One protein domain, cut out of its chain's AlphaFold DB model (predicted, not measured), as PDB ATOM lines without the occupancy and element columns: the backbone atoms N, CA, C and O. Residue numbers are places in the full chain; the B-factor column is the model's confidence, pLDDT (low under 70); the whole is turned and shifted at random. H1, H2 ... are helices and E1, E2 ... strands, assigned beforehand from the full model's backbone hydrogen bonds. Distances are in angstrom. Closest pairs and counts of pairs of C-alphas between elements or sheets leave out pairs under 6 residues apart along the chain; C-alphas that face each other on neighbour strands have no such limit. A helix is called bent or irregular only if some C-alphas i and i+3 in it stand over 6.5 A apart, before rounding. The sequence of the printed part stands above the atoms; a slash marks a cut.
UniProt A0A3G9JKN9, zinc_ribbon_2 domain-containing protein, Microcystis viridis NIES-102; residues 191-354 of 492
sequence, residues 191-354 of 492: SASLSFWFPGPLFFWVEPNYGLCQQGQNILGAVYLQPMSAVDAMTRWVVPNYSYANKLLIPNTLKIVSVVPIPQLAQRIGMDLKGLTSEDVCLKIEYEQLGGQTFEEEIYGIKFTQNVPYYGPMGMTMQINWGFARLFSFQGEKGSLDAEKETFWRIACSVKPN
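What this domain is: This is residues 191 to 354 of the 492 residues of the protein "zinc_ribbon_2 domain-containing protein" of Microcystis viridis NIES-102 (UniProt A0A3G9JKN9). A long, twisted sheet curls round one helix, H1, while H3 lies over its opposite face. The hairpin of E6 and E7 runs nearly the full length of the domain; at one end it continues past H1 as a narrow ribbon, with E2 beside E7 and short E3 beside E2. The 164 printed residues hold seven named strands and three named helices, in the order E1 E2 E3 H1 E4 H2 E5 E6 E7 H3, in the mixed class of helices and strands. The sheet is branched, with antiparallel neighbours but for parallel E2 and E3. The whole is compact, with a radius of gyration of the C-alphas of 17.6 A, yet elongated, spanning 59 by 35 by 27 A.

Where its parts are: The longest strand, E6, covers residues 293 to 312 and measures 55.8 A, from C-alpha 293 at (-6.277, 22.596, 9.225) to C-alpha 312 at (-9.179, 69.478, -20.978). E7, residues 315 to 333, measures 55.1 A, and E5, residues 277 to 289, 36.3 A. E4 is residues 255 to 261, E1 residues 192 to 198, E2 residues 202 to 207 and E3 residues 222 to 224. H1, residues 230 to 245, measures 20.3 A; it has a kink of 29 degrees near residue 237 and is irregular, but only just, with C-alphas 236 and 239 6.54 A apart. H2 is residues 265 to 268. H3, residues 341 to 349, ends with C-alpha 349 at (13.519, 37.006, -6.676).

How they stand to each other: E5, E6 and E7 form a meander, each strand the antiparallel neighbour of the one before; N 283 and O 299 are 2.9 A apart, N 308 and O 319 2.8 A. E5 bends by 53 degrees at residue 286 and has E4 on its other side from E6, with N 260 and O 282 at 2.8 A. E1 and E2 lie on one side of E7, staggered: N 195 and O 329 are 3.0 A apart, N 205 and O 320 2.9 A. E3 pairs with E2 through N 223 and O 202, 3.1 A. The closest C-alphas of H1 and E5 are those of Ala 230 and Glu 279, 5.7 A. H3 runs along the strands at a height over the sheet of 9.7 A, over E1 and only just over E7, on which 3 of its 9 C-alphas fall. H2 only grazes the sheet with residues 265 to 266. Every O i to N i+4 pair of H3 is within hydrogen-bond range, and 10 of 12 in H1; H2 is too short for such a pair.

The domain as a whole: The C-alphas farthest apart, those of Gly 292 and Pro 313, are 60.0 A apart. The printed part has no cut. The link from E2 to E3 is long, with 14 residues. Mean pLDDT of the printed part is 85.8; residue 191 and residues 198 to 200, 243 to 245 and 312 to 315 are under 70.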
ATOM      1  N   SER A 191       1.074  21.046   2.548       67.25
ATOM      2  CA  SER A 191       1.821  21.568   3.713       67.25
ATOM      3  C   SER A 191       2.346  23.006   3.553       67.25
ATOM      4  O   SER A 191       2.394  23.753   4.530       67.25
ATOM      5  N   ALA A 192       2.723  23.418   2.336       81.62
ATOM      6  CA  ALA A 192       3.141  24.786   2.019       81.62
ATOM      7  C   ALA A 192       2.913  25.145   0.539       81.62
ATOM      8  O   ALA A 192       2.790  24.265  -0.312       81.62
ATOM      9  N   SER A 193       2.870  26.440   0.206       87.00
ATOM     10  CA  SER A 193       2.891  26.903  -1.186       87.00
ATOM     11  C   SER A 193       3.298  28.368  -1.361       87.00
ATOM     12  O   SER A 193       3.123  29.191  -0.465       87.00
ATOM     13  N   LEU A 194       3.760  28.695  -2.565       86.62
ATOM     14  CA  LEU A 194       3.984  30.054  -3.053       86.62
ATOM     15  C   LEU A 194       2.951  30.373  -4.137       86.62
ATOM     16  O   LEU A 194       2.796  29.593  -5.077       86.62
ATOM     17  N   SER A 195       2.277  31.518  -4.032       88.62
ATOM     18  CA  SER A 195       1.335  32.012  -5.048       88.62
ATOM     19  C   SER A 195       1.730  33.405  -5.543       88.62
ATOM     20  O   SER A 195       2.189  34.237  -4.764       88.62
ATOM     21  N   PHE A 196       1.525  33.675  -6.831       82.88
ATOM     22  CA  PHE A 196       1.743  34.975  -7.468       82.88
ATOM     23  C   PHE A 196       0.479  35.449  -8.184       82.88
ATOM     24  O   PHE A 196      -0.158  34.667  -8.896       82.88
ATOM     25  N   TRP A 197       0.185  36.746  -8.083       77.69
ATOM     26  CA  TRP A 197      -0.867  37.419  -8.844       77.69
ATOM     27  C   TRP A 197      -0.251  38.578  -9.638       77.69
ATOM     28  O   TRP A 197       0.444  39.425  -9.064       77.69
ATOM     29  N   PHE A 198      -0.470  38.589 -10.957       63.34
ATOM     30  CA  PHE A 198       0.178  39.527 -11.874       63.34
ATOM     31  C   PHE A 198      -0.787  40.235 -12.834       63.34
ATOM     32  O   PHE A 198      -1.545  39.596 -13.570       63.34
ATOM     33  N   PRO A 199      -0.655  41.563 -12.916       59.16
ATOM     34  CA  PRO A 199      -0.127  42.660 -11.407       59.16
ATOM     35  C   PRO A 199      -0.970  42.379 -10.139       59.16
ATOM     36  O   PRO A 199      -1.664  41.367 -10.071       59.16
ATOM     37  N   GLY A 200      -0.955  43.269  -9.152       69.56
ATOM     38  CA  GLY A 200      -2.000  43.301  -8.123       69.56
ATOM     39  C   GLY A 200      -3.203  44.173  -8.531       69.56
ATOM     40  O   GLY A 200      -3.291  44.596  -9.681       69.56
ATOM     41  N   PRO A 201      -4.150  44.455  -7.617       79.94
ATOM     42  CA  PRO A 201      -5.287  45.330  -7.902       79.94
ATOM     43  C   PRO A 201      -4.851  46.713  -8.404       79.94
ATOM     44  O   PRO A 201      -3.963  47.324  -7.802       79.94
ATOM     45  N   LEU A 202      -5.525  47.214  -9.445       85.06
ATOM     46  CA  LEU A 202      -5.416  48.600  -9.901       85.06
ATOM     47  C   LEU A 202      -6.624  49.432  -9.466       85.06
ATOM     48  O   LEU A 202      -7.782  49.056  -9.671       85.06
ATOM     49  N   PHE A 203      -6.319  50.627  -8.981       90.62
ATOM     50  CA  PHE A 203      -7.251  51.683  -8.663       90.62
ATOM     51  C   PHE A 203      -6.926  52.965  -9.437       90.62
ATOM     52  O   PHE A 203      -5.787  53.202  -9.851       90.62
ATOM     53  N   PHE A 204      -7.926  53.824  -9.599       89.44
ATOM     54  CA  PHE A 204      -7.719  55.183 -10.088       89.44
ATOM     55  C   PHE A 204      -8.598  56.184  -9.343       89.44
ATOM     56  O   PHE A 204      -9.672  55.851  -8.840       89.44
ATOM     57  N   TRP A 205      -8.145  57.428  -9.296       89.88
ATOM     58  CA  TRP A 205      -8.877  58.566  -8.753       89.88
ATOM     59  C   TRP A 205      -8.714  59.769  -9.679       89.88
ATOM     60  O   TRP A 205      -7.783  59.801 -10.482       89.88
ATOM     61  N   VAL A 206      -9.616  60.748  -9.593       85.12
ATOM     62  CA  VAL A 206      -9.579  61.959 -10.426       85.12
ATOM     63  C   VAL A 206      -9.829  63.180  -9.553       85.12
ATOM     64  O   VAL A 206     -10.809  63.215  -8.804       85.12
ATOM     65  N   GLU A 207      -8.953  64.174  -9.674       85.06
ATOM     66  CA  GLU A 207      -9.009  65.435  -8.938       85.06
ATOM     67  C   GLU A 207      -9.102  66.633  -9.905       85.06
ATOM     68  O   GLU A 207      -8.359  66.673 -10.887       85.06
ATOM     69  N   PRO A 208      -9.987  67.620  -9.659       80.38
ATOM     70  CA  PRO A 208     -11.031  67.605  -8.636       80.38
ATOM     71  C   PRO A 208     -12.087  66.523  -8.929       80.38
ATOM     72  O   PRO A 208     -12.348  66.172 -10.078       80.38
ATOM     73  N   ASN A 209     -12.702  65.974  -7.880       79.75
ATOM     74  CA  ASN A 209     -13.729  64.948  -8.043       79.75
ATOM     75  C   ASN A 209     -15.069  65.588  -8.448       79.75
ATOM     76  O   ASN A 209     -15.789  66.124  -7.608       79.75
ATOM     77  N   TYR A 210     -15.419  65.483  -9.732       72.31
ATOM     78  CA  TYR A 210     -16.684  65.972 -10.302       72.31
ATOM     79  C   TYR A 210     -17.917  65.093  -9.985       72.31
ATOM     80  O   TYR A 210     -19.000  65.360 -10.498       72.31
ATOM     81  N   GLY A 211     -17.779  64.018  -9.200       73.31
ATOM     82  CA  GLY A 211     -18.877  63.105  -8.845       73.31
ATOM     83  C   GLY A 211     -19.318  62.145  -9.960       73.31
ATOM     84  O   GLY A 211     -20.330  61.465  -9.819       73.31
ATOM     85  N   LEU A 212     -18.567  62.071 -11.065       71.81
ATOM     86  CA  LEU A 212     -18.925  61.302 -12.270       71.81
ATOM     87  C   LEU A 212     -18.747  59.777 -12.132       71.81
ATOM     88  O   LEU A 212     -19.256  59.031 -12.964       71.81
ATOM     89  N   CYS A 213     -18.005  59.311 -11.124       73.38
ATOM     90  CA  CYS A 213     -17.719  57.895 -10.875       73.38
ATOM     91  C   CYS A 213     -18.061  57.533  -9.422       73.38
ATOM     92  O   CYS A 213     -17.841  58.331  -8.506       73.38
ATOM     93  N   GLN A 214     -18.579  56.326  -9.194       81.56
ATOM     94  CA  GLN A 214     -18.916  55.830  -7.854       81.56
ATOM     95  C   GLN A 214     -17.744  55.048  -7.246       81.56
ATOM     96  O   GLN A 214     -17.038  54.329  -7.951       81.56
ATOM     97  N   GLN A 215     -17.520  55.161  -5.932       84.06
ATOM     98  CA  GLN A 215     -16.436  54.414  -5.277       84.06
ATOM     99  C   GLN A 215     -16.646  52.898  -5.420       84.06
ATOM    100  O   GLN A 215     -17.738  52.386  -5.185       84.06
ATOM    101  N   GLY A 216     -15.586  52.179  -5.795       82.06
ATOM    102  CA  GLY A 216     -15.620  50.739  -6.059       82.06
ATOM    103  C   GLY A 216     -16.098  50.349  -7.465       82.06
ATOM    104  O   GLY A 216     -16.067  49.164  -7.799       82.06
ATOM    105  N   GLN A 217     -16.501  51.305  -8.309       79.62
ATOM    106  CA  GLN A 217     -16.896  51.049  -9.696       79.62
ATOM    107  C   GLN A 217     -15.678  50.633 -10.537       79.62
ATOM    108  O   GLN A 217     -14.703  51.378 -10.619       79.62
ATOM    109  N   ASN A 218     -15.723  49.463 -11.185       77.94
ATOM    110  CA  ASN A 218     -14.710  49.065 -12.170       77.94
ATOM    111  C   ASN A 218     -15.026  49.721 -13.529       77.94
ATOM    112  O   ASN A 218     -16.126  49.558 -14.057       77.94
ATOM    113  N   ILE A 219     -14.065  50.466 -14.072       72.19
ATOM    114  CA  ILE A 219     -14.120  51.164 -15.358       72.19
ATOM    115  C   ILE A 219     -12.863  50.775 -16.142       72.19
ATOM    116  O   ILE A 219     -11.747  51.040 -15.701       72.19
ATOM    117  N   LEU A 220     -13.032  50.135 -17.306       73.62
ATOM    118  CA  LEU A 220     -11.936  49.727 -18.207       73.62
ATOM    119  C   LEU A 220     -10.843  48.863 -17.539       73.62
ATOM    120  O   LEU A 220      -9.699  48.834 -17.996       73.62
ATOM    121  N   GLY A 221     -11.177  48.149 -16.463       73.06
ATOM    122  CA  GLY A 221     -10.232  47.351 -15.684       73.06
ATOM    123  C   GLY A 221      -9.542  48.099 -14.537       73.06
ATOM    124  O   GLY A 221      -8.632  47.535 -13.928       73.06
ATOM    125  N   ALA A 222      -9.960  49.325 -14.225       80.50
ATOM    126  CA  ALA A 222      -9.491  50.130 -13.100       80.50
ATOM    127  C   ALA A 222     -10.635  50.365 -12.099       80.50
ATOM    128  O   ALA A 222     -11.736  50.743 -12.498       80.50
ATOM    129  N   VAL A 223     -10.406  50.177 -10.798       86.69
ATOM    130  CA  VAL A 223     -11.438  50.432  -9.774       86.69
ATOM    131  C   VAL A 223     -11.369  51.885  -9.295       86.69
ATOM    132  O   VAL A 223     -10.336  52.320  -8.790       86.69
ATOM    133  N   TYR A 224     -12.456  52.649  -9.422       85.19
ATOM    134  CA  TYR A 224     -12.489  54.041  -8.967       85.19
ATOM    135  C   TYR A 224     -12.451  54.112  -7.434       85.19
ATOM    136  O   TYR A 224     -13.402  53.712  -6.756       85.19
ATOM    137  N   LEU A 225     -11.334  54.576  -6.874       91.19
ATOM    138  CA  LEU A 225     -11.072  54.553  -5.437       91.19
ATOM    139  C   LEU A 225      -9.984  55.566  -5.059       91.19
ATOM    140  O   LEU A 225      -8.912  55.601  -5.664       91.19
ATOM    141  N   GLN A 226     -10.242  56.353  -4.015       92.44
ATOM    142  CA  GLN A 226      -9.287  57.330  -3.488       92.44
ATOM    143  C   GLN A 226      -7.999  56.641  -2.987       92.44
ATOM    144  O   GLN A 226      -8.103  55.596  -2.335       92.44
ATOM    145  N   PRO A 227      -6.799  57.208  -3.239       92.69
ATOM    146  CA  PRO A 227      -5.541  56.676  -2.725       92.69
ATOM    147  C   PRO A 227      -5.540  56.510  -1.202       92.69
ATOM    148  O   PRO A 227      -5.979  57.390  -0.464       92.69
ATOM    149  N   MET A 228      -4.995  55.388  -0.738       93.88
ATOM    150  CA  MET A 228      -4.765  55.078   0.678       93.88
ATOM    151  C   MET A 228      -3.381  54.445   0.861       93.88
ATOM    152  O   MET A 228      -2.701  54.165  -0.133       93.88
ATOM    153  N   SER A 229      -2.937  54.230   2.103       95.31
ATOM    154  CA  SER A 229      -1.638  53.587   2.347       95.31
ATOM    155  C   SER A 229      -1.624  52.127   1.876       95.31
ATOM    156  O   SER A 229      -2.676  51.495   1.731       95.31
ATOM    157  N   ALA A 230      -0.443  51.544   1.678       94.62
ATOM    158  CA  ALA A 230      -0.324  50.113   1.381       94.62
ATOM    159  C   ALA A 230      -0.905  49.225   2.504       94.62
ATOM    160  O   ALA A 230      -1.456  48.159   2.228       94.62
ATOM    161  N   VAL A 231      -0.848  49.691   3.758       94.94
ATOM    162  CA  VAL A 231      -1.437  49.030   4.938       94.94
ATOM    163  C   VAL A 231      -2.971  49.069   4.888       94.94
ATOM    164  O   VAL A 231      -3.623  48.038   5.076       94.94
ATOM    165  N   ASP A 232      -3.559  50.224   4.564       94.75
ATOM    166  CA  ASP A 232      -5.007  50.364   4.347       94.75
ATOM    167  C   ASP A 232      -5.482  49.503   3.172       94.75
ATOM    168  O   ASP A 232      -6.495  48.813   3.269       94.75
ATOM    169  N   ALA A 233      -4.740  49.500   2.062       93.06
ATOM    170  CA  ALA A 233      -5.091  48.732   0.874       93.06
ATOM    171  C   ALA A 233      -5.017  47.213   1.129       93.06
ATOM    172  O   ALA A 233      -5.912  46.473   0.710       93.06
ATOM    173  N   MET A 234      -4.012  46.740   1.877       92.69
ATOM    174  CA  MET A 234      -3.936  45.341   2.316       92.69
ATOM    175  C   MET A 234      -5.142  44.947   3.180       92.69
ATOM    176  O   MET A 234      -5.838  43.975   2.879       92.69
ATOM    177  N   THR A 235      -5.422  45.721   4.230       92.06
ATOM    178  CA  THR A 235      -6.469  45.406   5.219       92.06
ATOM    179  C   THR A 235      -7.891  45.565   4.676       92.06
ATOM    180  O   THR A 235      -8.747  44.726   4.952       92.06
ATOM    181  N   ARG A 236      -8.155  46.621   3.899       88.81
ATOM    182  CA  ARG A 236      -9.507  47.006   3.451       88.81
ATOM    183  C   ARG A 236      -9.873  46.468   2.071       88.81
ATOM    184  O   ARG A 236     -11.060  46.404   1.768       88.81
ATOM    185  N   TRP A 237      -8.893  46.083   1.247       86.44
ATOM    186  CA  TRP A 237      -9.130  45.594  -0.117       86.44
ATOM    187  C   TRP A 237      -8.541  44.216  -0.403       86.44
ATOM    188  O   TRP A 237      -9.276  43.366  -0.907       86.44
ATOM    189  N   VAL A 238      -7.274  43.944  -0.074       86.06
ATOM    190  CA  VAL A 238      -6.677  42.628  -0.378       86.06
ATOM    191  C   VAL A 238      -7.314  41.528   0.477       86.06
ATOM    192  O   VAL A 238      -7.801  40.550  -0.085       86.06
ATOM    193  N   VAL A 239      -7.415  41.701   1.802       86.81
ATOM    194  CA  VAL A 239      -8.003  40.686   2.703       86.81
ATOM    195  C   VAL A 239      -9.463  40.330   2.367       86.81
ATOM    196  O   VAL A 239      -9.746  39.136   2.236       86.81
ATOM    197  N   PRO A 240     -10.406  41.279   2.177       82.19
ATOM    198  CA  PRO A 240     -11.795  40.923   1.876       82.19
ATOM    199  C   PRO A 240     -11.959  40.210   0.529       82.19
ATOM    200  O   PRO A 240     -12.711  39.239   0.438       82.19
ATOM    201  N   ASN A 241     -11.219  40.632  -0.504       78.62
ATOM    202  CA  ASN A 241     -11.256  39.970  -1.811       78.62
ATOM    203  C   ASN A 241     -10.580  38.590  -1.775       78.62
ATOM    204  O   ASN A 241     -11.098  37.653  -2.379       78.62
ATOM    205  N   TYR A 242      -9.488  38.431  -1.019       73.62
ATOM    206  CA  TYR A 242      -8.852  37.132  -0.785       73.62
ATOM    207  C   TYR A 242      -9.816  36.154  -0.094       73.62
ATOM    208  O   TYR A 242     -10.012  35.040  -0.576       73.62
ATOM    209  N   SER A 243     -10.474  36.597   0.983       66.56
ATOM    210  CA  SER A 243     -11.472  35.815   1.727       66.56
ATOM    211  C   SER A 243     -12.643  35.372   0.838       66.56
ATOM    212  O   SER A 243     -13.057  34.217   0.883       66.56
ATOM    213  N   TYR A 244     -13.134  36.258  -0.036       58.44
ATOM    214  CA  TYR A 244     -14.200  35.925  -0.986       58.44
ATOM    215  C   TYR A 244     -13.746  34.989  -2.125       58.44
ATOM    216  O   TYR A 244     -14.533  34.174  -2.612       58.44
ATOM    217  N   ALA A 245     -12.489  35.091  -2.567       67.00
ATOM    218  CA  ALA A 245     -11.950  34.283  -3.661       67.00
ATOM    219  C   ALA A 245     -11.508  32.874  -3.222       67.00
ATOM    220  O   ALA A 245     -11.633  31.921  -4.000       67.00
ATOM    221  N   ASN A 246     -10.990  32.721  -1.999       72.69
ATOM    222  CA  ASN A 246     -10.484  31.446  -1.497       72.69
ATOM    223  C   ASN A 246     -11.629  30.539  -1.006       72.69
ATOM    224  O   ASN A 246     -11.932  30.473   0.181       72.69
ATOM    225  N   LYS A 247     -12.226  29.774  -1.927       74.00
ATOM    226  CA  LYS A 247     -13.303  28.805  -1.633       74.00
ATOM    227  C   LYS A 247     -12.926  27.669  -0.664       74.00
ATOM    228  O   LYS A 247     -13.818  26.921  -0.272       74.00
ATOM    229  N   LEU A 248     -11.646  27.500  -0.316       78.00
ATOM    230  CA  LEU A 248     -11.208  26.530   0.695       78.00
ATOM    231  C   LEU A 248     -11.167  27.129   2.105       78.00
ATOM    232  O   LEU A 248     -11.093  26.370   3.065       78.00
ATOM    233  N   LEU A 249     -11.220  28.455   2.249       80.38
ATOM    234  CA  LEU A 249     -11.208  29.146   3.535       80.38
ATOM    235  C   LEU A 249     -12.568  29.004   4.236       80.38
ATOM    236  O   LEU A 249     -13.613  29.277   3.644       80.38
ATOM    237  N   ILE A 250     -12.567  28.609   5.511       84.25
ATOM    238  CA  ILE A 250     -13.790  28.532   6.320       84.25
ATOM    239  C   ILE A 250     -14.218  29.964   6.697       84.25
ATOM    240  O   ILE A 250     -13.437  30.671   7.347       84.25
ATOM    241  N   PRO A 251     -15.431  30.423   6.323       80.88
ATOM    242  CA  PRO A 251     -15.872  31.792   6.582       80.88
ATOM    243  C   PRO A 251     -15.751  32.199   8.056       80.88
ATOM    244  O   PRO A 251     -15.992  31.403   8.958       80.88
ATOM    245  N   ASN A 252     -15.402  33.466   8.292       84.00
ATOM    246  CA  ASN A 252     -15.186  34.070   9.616       84.00
ATOM    247  C   ASN A 252     -14.002  33.511  10.439       84.00
ATOM    248  O   ASN A 252     -13.776  33.990  11.548       84.00
ATOM    249  N   THR A 253     -13.208  32.564   9.919       89.44
ATOM    250  CA  THR A 253     -11.990  32.085  10.613       89.44
ATOM    251  C   THR A 253     -10.756  32.958  10.359       89.44
ATOM    252  O   THR A 253      -9.818  32.919  11.159       89.44
ATOM    253  N   LEU A 254     -10.767  33.770   9.290       91.31
ATOM    254  CA  LEU A 254      -9.656  34.650   8.916       91.31
ATOM    255  C   LEU A 254      -9.392  35.720   9.977       91.31
ATOM    256  O   LEU A 254     -10.271  36.508  10.329       91.31
ATOM    257  N   LYS A 255      -8.136  35.786  10.416       93.06
ATOM    258  CA  LYS A 255      -7.589  36.778  11.345       93.06
ATOM    259  C   LYS A 255      -6.378  37.443  10.702       93.06
ATOM    260  O   LYS A 255      -5.515  36.767  10.149       93.06
ATOM    261  N   ILE A 256      -6.294  38.766  10.807       94.69
ATOM    262  CA  ILE A 256      -5.071  39.509  10.493       94.69
ATOM    263  C   ILE A 256      -4.173  39.435  11.730       94.69
ATOM    264  O   ILE A 256      -4.581  39.863  12.808       94.69
ATOM    265  N   VAL A 257      -2.978  38.868  11.577       96.25
ATOM    266  CA  VAL A 257      -1.988  38.708  12.655       96.25
ATOM    267  C   VAL A 257      -1.081  39.932  12.732       96.25
ATOM    268  O   VAL A 257      -0.805  40.434  13.819       96.25
ATOM    269  N   SER A 258      -0.629  40.437  11.583       96.31
ATOM    270  CA  SER A 258       0.169  41.661  11.501       96.31
ATOM    271  C   SER A 258       0.085  42.298  10.115       96.31
ATOM    272  O   SER A 258      -0.205  41.631   9.121       96.31
ATOM    273  N   VAL A 259       0.365  43.600  10.047       96.62
ATOM    274  CA  VAL A 259       0.610  44.324   8.795       96.62
ATOM    275  C   VAL A 259       1.787  45.256   9.040       96.62
ATOM    276  O   VAL A 259       1.748  46.060   9.971       96.62
ATOM    277  N   VAL A 260       2.859  45.099   8.269       96.31
ATOM    278  CA  VAL A 260       4.161  45.722   8.543       96.31
ATOM    279  C   VAL A 260       4.757  46.241   7.231       96.31
ATOM    280  O   VAL A 260       4.874  45.463   6.280       96.31
ATOM    281  N   PRO A 261       5.151  47.524   7.142       95.31
ATOM    282  CA  PRO A 261       5.929  48.018   6.011       95.31
ATOM    283  C   PRO A 261       7.259  47.263   5.885       95.31
ATOM    284  O   PRO A 261       7.953  47.067   6.882       95.31
ATOM    285  N   ILE A 262       7.642  46.874   4.668       94.44
ATOM    286  CA  ILE A 262       8.953  46.275   4.371       94.44
ATOM    287  C   ILE A 262       9.648  47.150   3.327       94.44
ATOM    288  O   ILE A 262       9.553  46.851   2.139       94.44
ATOM    289  N   PRO A 263      10.327  48.240   3.733       89.75
ATOM    290  CA  PRO A 263      11.021  49.118   2.799       89.75
ATOM    291  C   PRO A 263      11.991  48.354   1.891       89.75
ATOM    292  O   PRO A 263      12.676  47.435   2.340       89.75
ATOM    293  N   GLN A 264      12.092  48.797   0.637       88.31
ATOM    294  CA  GLN A 264      13.003  48.261  -0.383       88.31
ATOM    295  C   GLN A 264      12.684  46.827  -0.858       88.31
ATOM    296  O   GLN A 264      13.553  46.127  -1.389       88.31
ATOM    297  N   LEU A 265      11.432  46.378  -0.715       93.19
ATOM    298  CA  LEU A 265      10.968  45.088  -1.232       93.19
ATOM    299  C   LEU A 265      11.071  45.027  -2.759       93.19
ATOM    300  O   LEU A 265      11.472  43.990  -3.292       93.19
ATOM    301  N   ALA A 266      10.754  46.123  -3.456       90.25
ATOM    302  CA  ALA A 266      10.866  46.199  -4.914       90.25
ATOM    303  C   ALA A 266      12.303  45.931  -5.393       90.25
ATOM    304  O   ALA A 266      12.529  45.038  -6.213       90.25
ATOM    305  N   GLN A 267      13.282  46.619  -4.800       89.88
ATOM    306  CA  GLN A 267      14.706  46.423  -5.075       89.88
ATOM    307  C   GLN A 267      15.151  44.999  -4.708       89.88
ATOM    308  O   GLN A 267      15.838  44.351  -5.497       89.88
ATOM    309  N   ARG A 268      14.711  44.470  -3.553       90.19
ATOM    310  CA  ARG A 268      15.057  43.112  -3.089       90.19
ATOM    311  C   ARG A 268      14.621  42.006  -4.057       90.19
ATOM    312  O   ARG A 268      15.302  40.985  -4.141       90.19
ATOM    313  N   ILE A 269      13.510  42.183  -4.775       90.12
ATOM    314  CA  ILE A 269      13.011  41.204  -5.763       90.12
ATOM    315  C   ILE A 269      13.356  41.565  -7.218       90.12
ATOM    316  O   ILE A 269      12.798  40.964  -8.137       90.12
ATOM    317  N   GLY A 270      14.247  42.540  -7.434       86.06
ATOM    318  CA  GLY A 270      14.694  42.956  -8.767       86.06
ATOM    319  C   GLY A 270      13.623  43.648  -9.618       86.06
ATOM    320  O   GLY A 270      13.716  43.625 -10.841       86.06
ATOM    321  N   MET A 271      12.590  44.232  -8.999       86.31
ATOM    322  CA  MET A 271      11.549  44.984  -9.705       86.31
ATOM    323  C   MET A 271      12.004  46.424  -9.969       86.31
ATOM    324  O   MET A 271      12.241  47.192  -9.037       86.31
ATOM    325  N   ASP A 272      12.053  46.805 -11.246       84.19
ATOM    326  CA  ASP A 272      12.294  48.182 -11.671       84.19
ATOM    327  C   ASP A 272      10.969  48.939 -11.849       84.19
ATOM    328  O   ASP A 272      10.208  48.706 -12.789       84.19
ATOM    329  N   LEU A 273      10.712  49.874 -10.933       82.12
ATOM    330  CA  LEU A 273       9.509  50.709 -10.891       82.12
ATOM    331  C   LEU A 273       9.553  51.925 -11.839       82.12
ATOM    332  O   LEU A 273       8.645  52.755 -11.792       82.12
ATOM    333  N   LYS A 274      10.591  52.073 -12.676       80.81
ATOM    334  CA  LYS A 274      10.752  53.173 -13.657       80.81
ATOM    335  C   LYS A 274      10.630  54.584 -13.051       80.81
ATOM    336  O   LYS A 274      10.156  55.510 -13.701       80.81
ATOM    337  N   GLY A 275      11.049  54.745 -11.794       81.88
ATOM    338  CA  GLY A 275      10.974  56.010 -11.054       81.88
ATOM    339  C   GLY A 275       9.647  56.282 -10.332       81.88
ATOM    340  O   GLY A 275       9.528  57.322  -9.688       81.88
ATOM    341  N   LEU A 276       8.668  55.368 -10.379       85.62
ATOM    342  CA  LEU A 276       7.489  55.443  -9.510       85.62
ATOM    343  C   LEU A 276       7.884  55.233  -8.041       85.62
ATOM    344  O   LEU A 276       8.737  54.402  -7.723       85.62
ATOM    345  N   THR A 277       7.229  55.959  -7.135       84.88
ATOM    346  CA  THR A 277       7.361  55.735  -5.690       84.88
ATOM    347  C   THR A 277       6.598  54.481  -5.272       84.88
ATOM    348  O   THR A 277       5.515  54.207  -5.804       84.88
ATOM    349  N   SER A 278       7.134  53.737  -4.295       91.06
ATOM    350  CA  SER A 278       6.422  52.617  -3.680       91.06
ATOM    351  C   SER A 278       6.217  52.736  -2.175       91.06
ATOM    352  O   SER A 278       6.994  53.355  -1.448       91.06
ATOM    353  N   GLU A 279       5.141  52.098  -1.722       95.00
ATOM    354  CA  GLU A 279       4.926  51.713  -0.333       95.00
ATOM    355  C   GLU A 279       4.897  50.183  -0.281       95.00
ATOM    356  O   GLU A 279       3.967  49.531  -0.765       95.00
ATOM    357  N   ASP A 280       5.942  49.609   0.295       94.94
ATOM    358  CA  ASP A 280       6.155  48.169   0.322       94.94
ATOM    359  C   ASP A 280       5.661  47.585   1.656       94.94
ATOM    360  O   ASP A 280       5.954  48.128   2.726       94.94
ATOM    361  N   VAL A 281       4.907  46.480   1.627       96.75
ATOM    362  CA  VAL A 281       4.200  45.945   2.805       96.75
ATOM    363  C   VAL A 281       4.137  44.413   2.817       96.75
ATOM    364  O   VAL A 281       4.012  43.772   1.772       96.75
ATOM    365  N   CYS A 282       4.169  43.828   4.014       96.69
ATOM    366  CA  CYS A 282       3.755  42.450   4.273       96.69
ATOM    367  C   CYS A 282       2.558  42.421   5.231       96.69
ATOM    368  O   CYS A 282       2.494  43.167   6.209       96.69
ATOM    369  N   LEU A 283       1.614  41.542   4.930       95.75
ATOM    370  CA  LEU A 283       0.401  41.243   5.677       95.75
ATOM    371  C   LEU A 283       0.479  39.771   6.094       95.75
ATOM    372  O   LEU A 283       0.504  38.907   5.221       95.75
ATOM    373  N   LYS A 284       0.477  39.463   7.394       95.56
ATOM    374  CA  LYS A 284       0.335  38.080   7.874       95.56
ATOM    375  C   LYS A 284      -1.107  37.811   8.285       95.56
ATOM    376  O   LYS A 284      -1.666  38.543   9.107       95.56
ATOM    377  N   ILE A 285      -1.689  36.747   7.744       93.50
ATOM    378  CA  ILE A 285      -3.016  36.240   8.104       93.50
ATOM    379  C   ILE A 285      -2.936  34.804   8.631       93.50
ATOM    380  O   ILE A 285      -2.030  34.046   8.288       93.50
ATOM    381  N   GLU A 286      -3.921  34.434   9.440       93.94
ATOM    382  CA  GLU A 286      -4.222  33.053   9.826       93.94
ATOM    383  C   GLU A 286      -5.683  32.745   9.503       93.94
ATOM    384  O   GLU A 286      -6.539  33.620   9.639       93.94
ATOM    385  N   TYR A 287      -5.984  31.517   9.093       92.00
ATOM    386  CA  TYR A 287      -7.350  31.055   8.827       92.00
ATOM    387  C   TYR A 287      -7.430  29.526   8.857       92.00
ATOM    388  O   TYR A 287      -6.411  28.838   8.837       92.00
ATOM    389  N   GLU A 288      -8.640  28.977   8.891       91.25
ATOM    390  CA  GLU A 288      -8.867  27.534   8.784       91.25
ATOM    391  C   GLU A 288      -9.320  27.179   7.364       91.25
ATOM    392  O   GLU A 288     -10.062  27.937   6.731       91.25
ATOM    393  N   GLN A 289      -8.879  26.028   6.856       85.06
ATOM    394  CA  GLN A 289      -9.331  25.488   5.572       85.06
ATOM    395  C   GLN A 289     -10.304  24.316   5.743       85.06
ATOM    396  O   GLN A 289     -10.276  23.598   6.748       85.06
ATOM    397  N   LEU A 290     -11.147  24.091   4.729       75.44
ATOM    398  CA  LEU A 290     -11.982  22.898   4.582       75.44
ATOM    399  C   LEU A 290     -11.100  21.641   4.693       75.44
ATOM    400  O   LEU A 290     -10.287  21.359   3.818       75.44
ATOM    401  N   GLY A 291     -11.248  20.918   5.806       75.94
ATOM    402  CA  GLY A 291     -10.293  19.901   6.264       75.94
ATOM    403  C   GLY A 291      -9.833  20.088   7.717       75.94
ATOM    404  O   GLY A 291      -9.196  19.194   8.265       75.94
ATOM    405  N   GLY A 292     -10.172  21.215   8.359       81.44
ATOM    406  CA  GLY A 292      -9.911  21.468   9.786       81.44
ATOM    407  C   GLY A 292      -8.466  21.860  10.109       81.44
ATOM    408  O   GLY A 292      -8.066  21.849  11.268       81.44
ATOM    409  N   GLN A 293      -7.673  22.189   9.090       85.56
ATOM    410  CA  GLN A 293      -6.277  22.596   9.225       85.56
ATOM    411  C   GLN A 293      -6.190  24.121   9.323       85.56
ATOM    412  O   GLN A 293      -6.763  24.830   8.493       85.56
ATOM    413  N   THR A 294      -5.460  24.630  10.316       90.44
ATOM    414  CA  THR A 294      -5.115  26.055  10.400       90.44
ATOM    415  C   THR A 294      -3.903  26.347   9.524       90.44
ATOM    416  O   THR A 294      -2.858  25.708   9.664       90.44
ATOM    417  N   PHE A 295      -4.039  27.341   8.657       90.06
ATOM    418  CA  PHE A 295      -2.983  27.868   7.808       90.06
ATOM    419  C   PHE A 295      -2.535  29.242   8.296       90.06
ATOM    420  O   PHE A 295      -3.333  30.028   8.814       90.06
ATOM    421  N   GLU A 296      -1.260  29.540   8.076       92.25
ATOM    422  CA  GLU A 296      -0.708  30.889   8.113       92.25
ATOM    423  C   GLU A 296      -0.268  31.301   6.702       92.25
ATOM    424  O   GLU A 296       0.182  30.471   5.905       92.25
ATOM    425  N   GLU A 297      -0.412  32.580   6.370       92.19
ATOM    426  CA  GLU A 297      -0.023  33.103   5.062       92.19
ATOM    427  C   GLU A 297       0.522  34.528   5.176       92.19
ATOM    428  O   GLU A 297      -0.091  35.398   5.796       92.19
ATOM    429  N   GLU A 298       1.686  34.761   4.579       95.12
ATOM    430  CA  GLU A 298       2.311  36.076   4.453       95.12
ATOM    431  C   GLU A 298       2.111  36.589   3.025       95.12
ATOM    432  O   GLU A 298       2.647  36.017   2.076       95.12
ATOM    433  N   ILE A 299       1.321  37.653   2.873       94.38
ATOM    434  CA  ILE A 299       1.008  38.314   1.604       94.38
ATOM    435  C   ILE A 299       1.884  39.562   1.479       94.38
ATOM    436  O   ILE A 299       1.776  40.507   2.262       94.38
ATOM    437  N   TYR A 300       2.737  39.570   0.464       95.19
ATOM    438  CA  TYR A 300       3.684  40.627   0.149       95.19
ATOM    439  C   TYR A 300       3.149  41.490  -0.994       95.19
ATOM    440  O   TYR A 300       2.654  40.968  -2.000       95.19
ATOM    441  N   GLY A 301       3.269  42.811  -0.860       94.06
ATOM    442  CA  GLY A 301       2.819  43.754  -1.875       94.06
ATOM    443  C   GLY A 301       3.712  44.978  -2.011       94.06
ATOM    444  O   GLY A 301       4.149  45.564  -1.025       94.06
ATOM    445  N   ILE A 302       3.933  45.373  -3.263       94.00
ATOM    446  CA  ILE A 302       4.604  46.618  -3.651       94.00
ATOM    447  C   ILE A 302       3.507  47.547  -4.164       94.00
ATOM    448  O   ILE A 302       3.037  47.363  -5.291       94.00
ATOM    449  N   LYS A 303       3.027  48.486  -3.340       94.19
ATOM    450  CA  LYS A 303       2.066  49.500  -3.801       94.19
ATOM    451  C   LYS A 303       2.830  50.555  -4.594       94.19
ATOM    452  O   LYS A 303       3.842  51.030  -4.103       94.19
ATOM    453  N   PHE A 304       2.335  50.978  -5.753       92.31
ATOM    454  CA  PHE A 304       2.830  52.153  -6.480       92.31
ATOM    455  C   PHE A 304       1.803  53.299  -6.453       92.31
ATOM    456  O   PHE A 304       0.616  53.079  -6.192       92.31
ATOM    457  N   THR A 305       2.244  54.522  -6.765       91.38
ATOM    458  CA  THR A 305       1.360  55.657  -7.106       91.38
ATOM    459  C   THR A 305       1.940  56.435  -8.293       91.38
ATOM    460  O   THR A 305       3.150  56.633  -8.369       91.38
ATOM    461  N   GLN A 306       1.088  56.873  -9.220       87.50
ATOM    462  CA  GLN A 306       1.442  57.667 -10.399       87.50
ATOM    463  C   GLN A 306       0.403  58.774 -10.615       87.50
ATOM    464  O   GLN A 306      -0.791  58.499 -10.731       87.50
ATOM    465  N   ASN A 307       0.872  60.011 -10.750       88.88
ATOM    466  CA  ASN A 307       0.044  61.169 -11.076       88.88
ATOM    467  C   ASN A 307       0.133  61.455 -12.582       88.88
ATOM    468  O   ASN A 307       1.234  61.606 -13.113       88.88
ATOM    469  N   VAL A 308      -1.010  61.523 -13.263       83.06
ATOM    470  CA  VAL A 308      -1.130  61.756 -14.709       83.06
ATOM    471  C   VAL A 308      -1.985  63.011 -14.941       83.06
ATOM    472  O   VAL A 308      -3.206  62.950 -14.767       83.06
ATOM    473  N   PRO A 309      -1.386  64.161 -15.304       82.06
ATOM    474  CA  PRO A 309      -2.137  65.377 -15.589       82.06
ATOM    475  C   PRO A 309      -2.824  65.284 -16.955       82.06
ATOM    476  O   PRO A 309      -2.188  65.000 -17.971       82.06
ATOM    477  N   TYR A 310      -4.117  65.586 -16.988       71.56
ATOM    478  CA  TYR A 310      -4.911  65.734 -18.200       71.56
ATOM    479  C   TYR A 310      -5.359  67.192 -18.346       71.56
ATOM    480  O   TYR A 310      -5.860  67.806 -17.405       71.56
ATOM    481  N   TYR A 311      -5.184  67.758 -19.538       73.44
ATOM    482  CA  TYR A 311      -5.532  69.144 -19.845       73.44
ATOM    483  C   TYR A 311      -6.739  69.160 -20.782       73.44
ATOM    484  O   TYR A 311      -6.610  68.895 -21.976       73.44
ATOM    485  N   GLY A 312      -7.922  69.439 -20.232       64.88
ATOM    486  CA  GLY A 312      -9.179  69.478 -20.978       64.88
ATOM    487  C   GLY A 312      -9.764  70.890 -21.110       64.88
ATOM    488  O   GLY A 312      -9.296  71.827 -20.464       64.88
ATOM    489  N   PRO A 313     -10.861  71.057 -21.876       51.47
ATOM    490  CA  PRO A 313     -11.573  72.337 -21.988       51.47
ATOM    491  C   PRO A 313     -12.126  72.883 -20.659       51.47
ATOM    492  O   PRO A 313     -12.420  74.068 -20.564       51.47
ATOM    493  N   MET A 314     -12.260  72.028 -19.638       53.59
ATOM    494  CA  MET A 314     -12.702  72.385 -18.280       53.59
ATOM    495  C   MET A 314     -11.537  72.710 -17.321       53.59
ATOM    496  O   MET A 314     -11.756  72.848 -16.119       53.59
ATOM    497  N   GLY A 315     -10.306  72.816 -17.833       69.31
ATOM    498  CA  GLY A 315      -9.086  73.025 -17.047       69.31
ATOM    499  C   GLY A 315      -8.229  71.762 -16.910       69.31
ATOM    500  O   GLY A 315      -8.400  70.782 -17.638       69.31
ATOM    501  N   MET A 316      -7.271  71.804 -15.981       78.12
ATOM    502  CA  MET A 316      -6.416  70.660 -15.659       78.12
ATOM    503  C   MET A 316      -7.100  69.755 -14.631       78.12
ATOM    504  O   MET A 316      -7.576  70.231 -13.601       78.12
ATOM    505  N   THR A 317      -7.113  68.454 -14.912       77.25
ATOM    506  CA  THR A 317      -7.534  67.402 -13.988       77.25
ATOM    507  C   THR A 317      -6.367  66.446 -13.756       77.25
ATOM    508  O   THR A 317      -5.611  66.134 -14.673       77.25
ATOM    509  N   MET A 318      -6.191  65.978 -12.524       85.50
ATOM    510  CA  MET A 318      -5.156  65.010 -12.175       85.50
ATOM    511  C   MET A 318      -5.783  63.626 -12.033       85.50
ATOM    512  O   MET A 318      -6.609  63.418 -11.145       85.50
ATOM    513  N   GLN A 319      -5.383  62.670 -12.871       85.81
ATOM    514  CA  GLN A 319      -5.700  61.262 -12.648       85.81
ATOM    515  C   GLN A 319      -4.596  60.627 -11.799       85.81
ATOM    516  O   GLN A 319      -3.430  60.614 -12.190       85.81
ATOM    517  N   ILE A 320      -4.957  60.083 -10.639       90.75
ATOM    518  CA  ILE A 320      -4.032  59.369  -9.754       90.75
ATOM    519  C   ILE A 320      -4.249  57.870  -9.954       90.75
ATOM    520  O   ILE A 320      -5.221  57.304  -9.451       90.75
ATOM    521  N   ASN A 321      -3.344  57.228 -10.691       89.56
ATOM    522  CA  ASN A 321      -3.289  55.773 -10.817       89.56
ATOM    523  C   ASN A 321      -2.526  55.208  -9.617       89.56
ATOM    524  O   ASN A 321      -1.421  55.658  -9.312       89.56
ATOM    525  N   TRP A 322      -3.074  54.206  -8.943       92.81
ATOM    526  CA  TRP A 322      -2.388  53.554  -7.831       92.81
ATOM    527  C   TRP A 322      -2.837  52.103  -7.698       92.81
ATOM    528  O   TRP A 322      -3.845  51.688  -8.264       92.81
ATOM    529  N   GLY A 323      -2.084  51.296  -6.969       91.44
ATOM    530  CA  GLY A 323      -2.386  49.874  -6.839       91.44
ATOM    531  C   GLY A 323      -1.150  49.086  -6.471       91.44
ATOM    532  O   GLY A 323      -0.148  49.672  -6.070       91.44
ATOM    533  N   PHE A 324      -1.200  47.768  -6.621       90.81
ATOM    534  CA  PHE A 324      -0.050  46.908  -6.348       90.81
ATOM    535  C   PHE A 324       0.637  46.478  -7.651       90.81
ATOM    536  O   PHE A 324       0.030  45.817  -8.489       90.81
ATOM    537  N   ALA A 325       1.919  46.816  -7.809       86.12
ATOM    538  CA  ALA A 325       2.734  46.426  -8.964       86.12
ATOM    539  C   ALA A 325       3.016  44.912  -8.989       86.12
ATOM    540  O   ALA A 325       3.158  44.309 -10.050       86.12
ATOM    541  N   ARG A 326       3.057  44.284  -7.808       86.12
ATOM    542  CA  ARG A 326       3.107  42.830  -7.611       86.12
ATOM    543  C   ARG A 326       2.383  42.479  -6.312       86.12
ATOM    544  O   ARG A 326       2.567  43.181  -5.315       86.12
ATOM    545  N   LEU A 327       1.619  41.386  -6.318       90.50
ATOM    546  CA  LEU A 327       1.224  40.665  -5.107       90.50
ATOM    547  C   LEU A 327       1.739  39.225  -5.193       90.50
ATOM    548  O   LEU A 327       1.629  38.576  -6.237       90.50
ATOM    549  N   PHE A 328       2.268  38.711  -4.092       92.50
ATOM    550  CA  PHE A 328       2.623  37.298  -3.948       92.50
ATOM    551  C   PHE A 328       2.444  36.861  -2.497       92.50
ATOM    552  O   PHE A 328       2.461  37.700  -1.599       92.50
ATOM    553  N   SER A 329       2.252  35.567  -2.250       93.31
ATOM    554  CA  SER A 329       2.111  35.047  -0.892       93.31
ATOM    555  C   SER A 329       2.869  33.754  -0.648       93.31
ATOM    556  O   SER A 329       3.030  32.923  -1.545       93.31
ATOM    557  N   PHE A 330       3.317  33.593   0.595       94.25
ATOM    558  CA  PHE A 330       3.854  32.349   1.129       94.25
ATOM    559  C   PHE A 330       2.825  31.783   2.118       94.25
ATOM    560  O   PHE A 330       2.501  32.441   3.103       94.25
ATOM    561  N   GLN A 331       2.311  30.586   1.856       91.00
ATOM    562  CA  GLN A 331       1.247  29.900   2.602       91.00
ATOM    563  C   GLN A 331       1.799  28.607   3.221       91.00
ATOM    564  O   GLN A 331       2.574  27.910   2.566       91.00
ATOM    565  N   GLY A 332       1.363  28.231   4.426       89.25
ATOM    566  CA  GLY A 332       1.688  26.929   5.023       89.25
ATOM    567  C   GLY A 332       0.755  26.507   6.154       89.25
ATOM    568  O   GLY A 332       0.009  27.334   6.680       89.25
ATOM    569  N   GLU A 333       0.791  25.222   6.523       88.12
ATOM    570  CA  GLU A 333       0.225  24.765   7.801       88.12
ATOM    571  C   GLU A 333       0.826  25.611   8.941       88.12
ATOM    572  O   GLU A 333       2.006  25.969   8.912       88.12
ATOM    573  N   LYS A 334       0.025  25.975   9.947       89.12
ATOM    574  CA  LYS A 334       0.475  26.897  10.999       89.12
ATOM    575  C   LYS A 334       1.694  26.343  11.754       89.12
ATOM    576  O   LYS A 334       1.592  25.341  12.461       89.12
ATOM    577  N   GLY A 335       2.824  27.040  11.647       86.50
ATOM    578  CA  GLY A 335       4.120  26.659  12.209       86.50
ATOM    579  C   GLY A 335       5.081  25.994  11.216       86.50
ATOM    580  O   GLY A 335       6.214  25.711  11.601       86.50
ATOM    581  N   SER A 336       4.683  25.747   9.959       84.88
ATOM    582  CA  SER A 336       5.568  25.185   8.923       84.88
ATOM    583  C   SER A 336       6.055  26.203   7.889       84.88
ATOM    584  O   SER A 336       6.897  25.854   7.060       84.88
ATOM    585  N   LEU A 337       5.562  27.449   7.911       85.44
ATOM    586  CA  LEU A 337       5.864  28.434   6.866       85.44
ATOM    587  C   LEU A 337       7.355  28.803   6.798       85.44
ATOM    588  O   LEU A 337       7.929  28.876   5.710       85.44
ATOM    589  N   ASP A 338       7.994  29.001   7.954       87.69
ATOM    590  CA  ASP A 338       9.392  29.438   8.027       87.69
ATOM    591  C   ASP A 338      10.383  28.402   7.459       87.69
ATOM    592  O   ASP A 338      11.452  28.784   6.987       87.69
ATOM    593  N   ALA A 339      10.012  27.114   7.407       86.25
ATOM    594  CA  ALA A 339      10.865  26.037   6.897       86.25
ATOM    595  C   ALA A 339      11.118  26.102   5.377       86.25
ATOM    596  O   ALA A 339      12.155  25.637   4.908       86.25
ATOM    597  N   GLU A 340      10.197  26.687   4.602       86.88
ATOM    598  CA  GLU A 340      10.331  26.833   3.142       86.88
ATOM    599  C   GLU A 340      10.454  28.294   2.678       86.88
ATOM    600  O   GLU A 340      10.650  28.578   1.495       86.88
ATOM    601  N   LYS A 341      10.428  29.239   3.622       89.50
ATOM    602  CA  LYS A 341      10.452  30.689   3.390       89.50
ATOM    603  C   LYS A 341      11.659  31.178   2.595       89.50
ATOM    604  O   LYS A 341      11.505  32.031   1.725       89.50
ATOM    605  N   GLU A 342      12.849  30.633   2.845       91.69
ATOM    606  CA  GLU A 342      14.052  30.957   2.063       91.69
ATOM    607  C   GLU A 342      13.929  30.469   0.610       91.69
ATOM    608  O   GLU A 342      14.235  31.205  -0.331       91.69
ATOM    609  N   THR A 343      13.386  29.262   0.415       91.75
ATOM    610  CA  THR A 343      13.130  28.704  -0.919       91.75
ATOM    611  C   THR A 343      12.093  29.556  -1.659       91.75
ATOM    612  O   THR A 343      12.312  29.911  -2.818       91.75
ATOM    613  N   PHE A 344      11.009  29.968  -0.995       93.94
ATOM    614  CA  PHE A 344      10.008  30.865  -1.577       93.94
ATOM    615  C   PHE A 344      10.566  32.260  -1.908       93.94
ATOM    616  O   PHE A 344      10.258  32.784  -2.981       93.94
ATOM    617  N   TRP A 345      11.438  32.835  -1.068       94.62
ATOM    618  CA  TRP A 345      12.152  34.078  -1.390       94.62
ATOM    619  C   TRP A 345      13.021  33.940  -2.640       94.62
ATOM    620  O   TRP A 345      12.945  34.801  -3.519       94.62
ATOM    621  N   ARG A 346      13.798  32.853  -2.769       94.31
ATOM    622  CA  ARG A 346      14.601  32.603  -3.979       94.31
ATOM    623  C   ARG A 346      13.724  32.544  -5.232       94.31
ATOM    624  O   ARG A 346      14.063  33.175  -6.232       94.31
ATOM    625  N   ILE A 347      12.583  31.851  -5.176       94.12
ATOM    626  CA  ILE A 347      11.639  31.803  -6.304       94.12
ATOM    627  C   ILE A 347      11.097  33.212  -6.613       94.12
ATOM    628  O   ILE A 347      11.118  33.630  -7.771       94.12
ATOM    629  N   ALA A 348      10.681  33.985  -5.603       92.50
ATOM    630  CA  ALA A 348      10.142  35.338  -5.780       92.50
ATOM    631  C   ALA A 348      11.143  36.336  -6.401       92.50
ATOM    632  O   ALA A 348      10.743  37.172  -7.216       92.50
ATOM    633  N   CYS A 349      12.436  36.219  -6.073       93.25
ATOM    634  CA  CYS A 349      13.519  37.006  -6.676       93.25
ATOM    635  C   CYS A 349      13.968  36.485  -8.062       93.25
ATOM    636  O   CYS A 349      14.680  37.190  -8.772       93.25
ATOM    637  N   SER A 350      13.572  35.273  -8.469       94.19
ATOM    638  CA  SER A 350      13.959  34.682  -9.766       94.19
ATOM    639  C   SER A 350      13.083  35.114 -10.954       94.19
ATOM    640  O   SER A 350      13.427  34.823 -12.102       94.19
ATOM    641  N   VAL A 351      11.959  35.793 -10.684       91.38
ATOM    642  CA  VAL A 351      10.945  36.193 -11.673       91.38
ATOM    643  C   VAL A 351      11.529  37.166 -12.702       91.38
ATOM    644  O   VAL A 351      11.868  38.299 -12.364       91.38
ATOM    645  N   LYS A 352      11.578  36.748 -13.971       89.38
ATOM    646  CA  LYS A 352      12.115  37.526 -15.101       89.38
ATOM    647  C   LYS A 352      11.061  37.658 -16.213       89.38
ATOM    648  O   LYS A 352      10.703  36.639 -16.811       89.38
ATOM    649  N   PRO A 353      10.553  38.872 -16.501       86.88
ATOM    650  CA  PRO A 353       9.736  39.146 -17.686       86.88
ATOM    651  C   PRO A 353      10.474  38.844 -18.998       86.88
ATOM    652  O   PRO A 353      11.706  38.879 -19.047       86.88
ATOM    653  N   ASN A 354       9.732  38.576 -20.077       89.12
ATOM    654  CA  ASN A 354      10.293  38.429 -21.422       89.12
ATOM    655  C   ASN A 354      10.165  39.739 -22.233       89.12
ATOM    656  O   ASN A 354       9.042  40.106 -22.591       89.12
TER     657      ASN A 354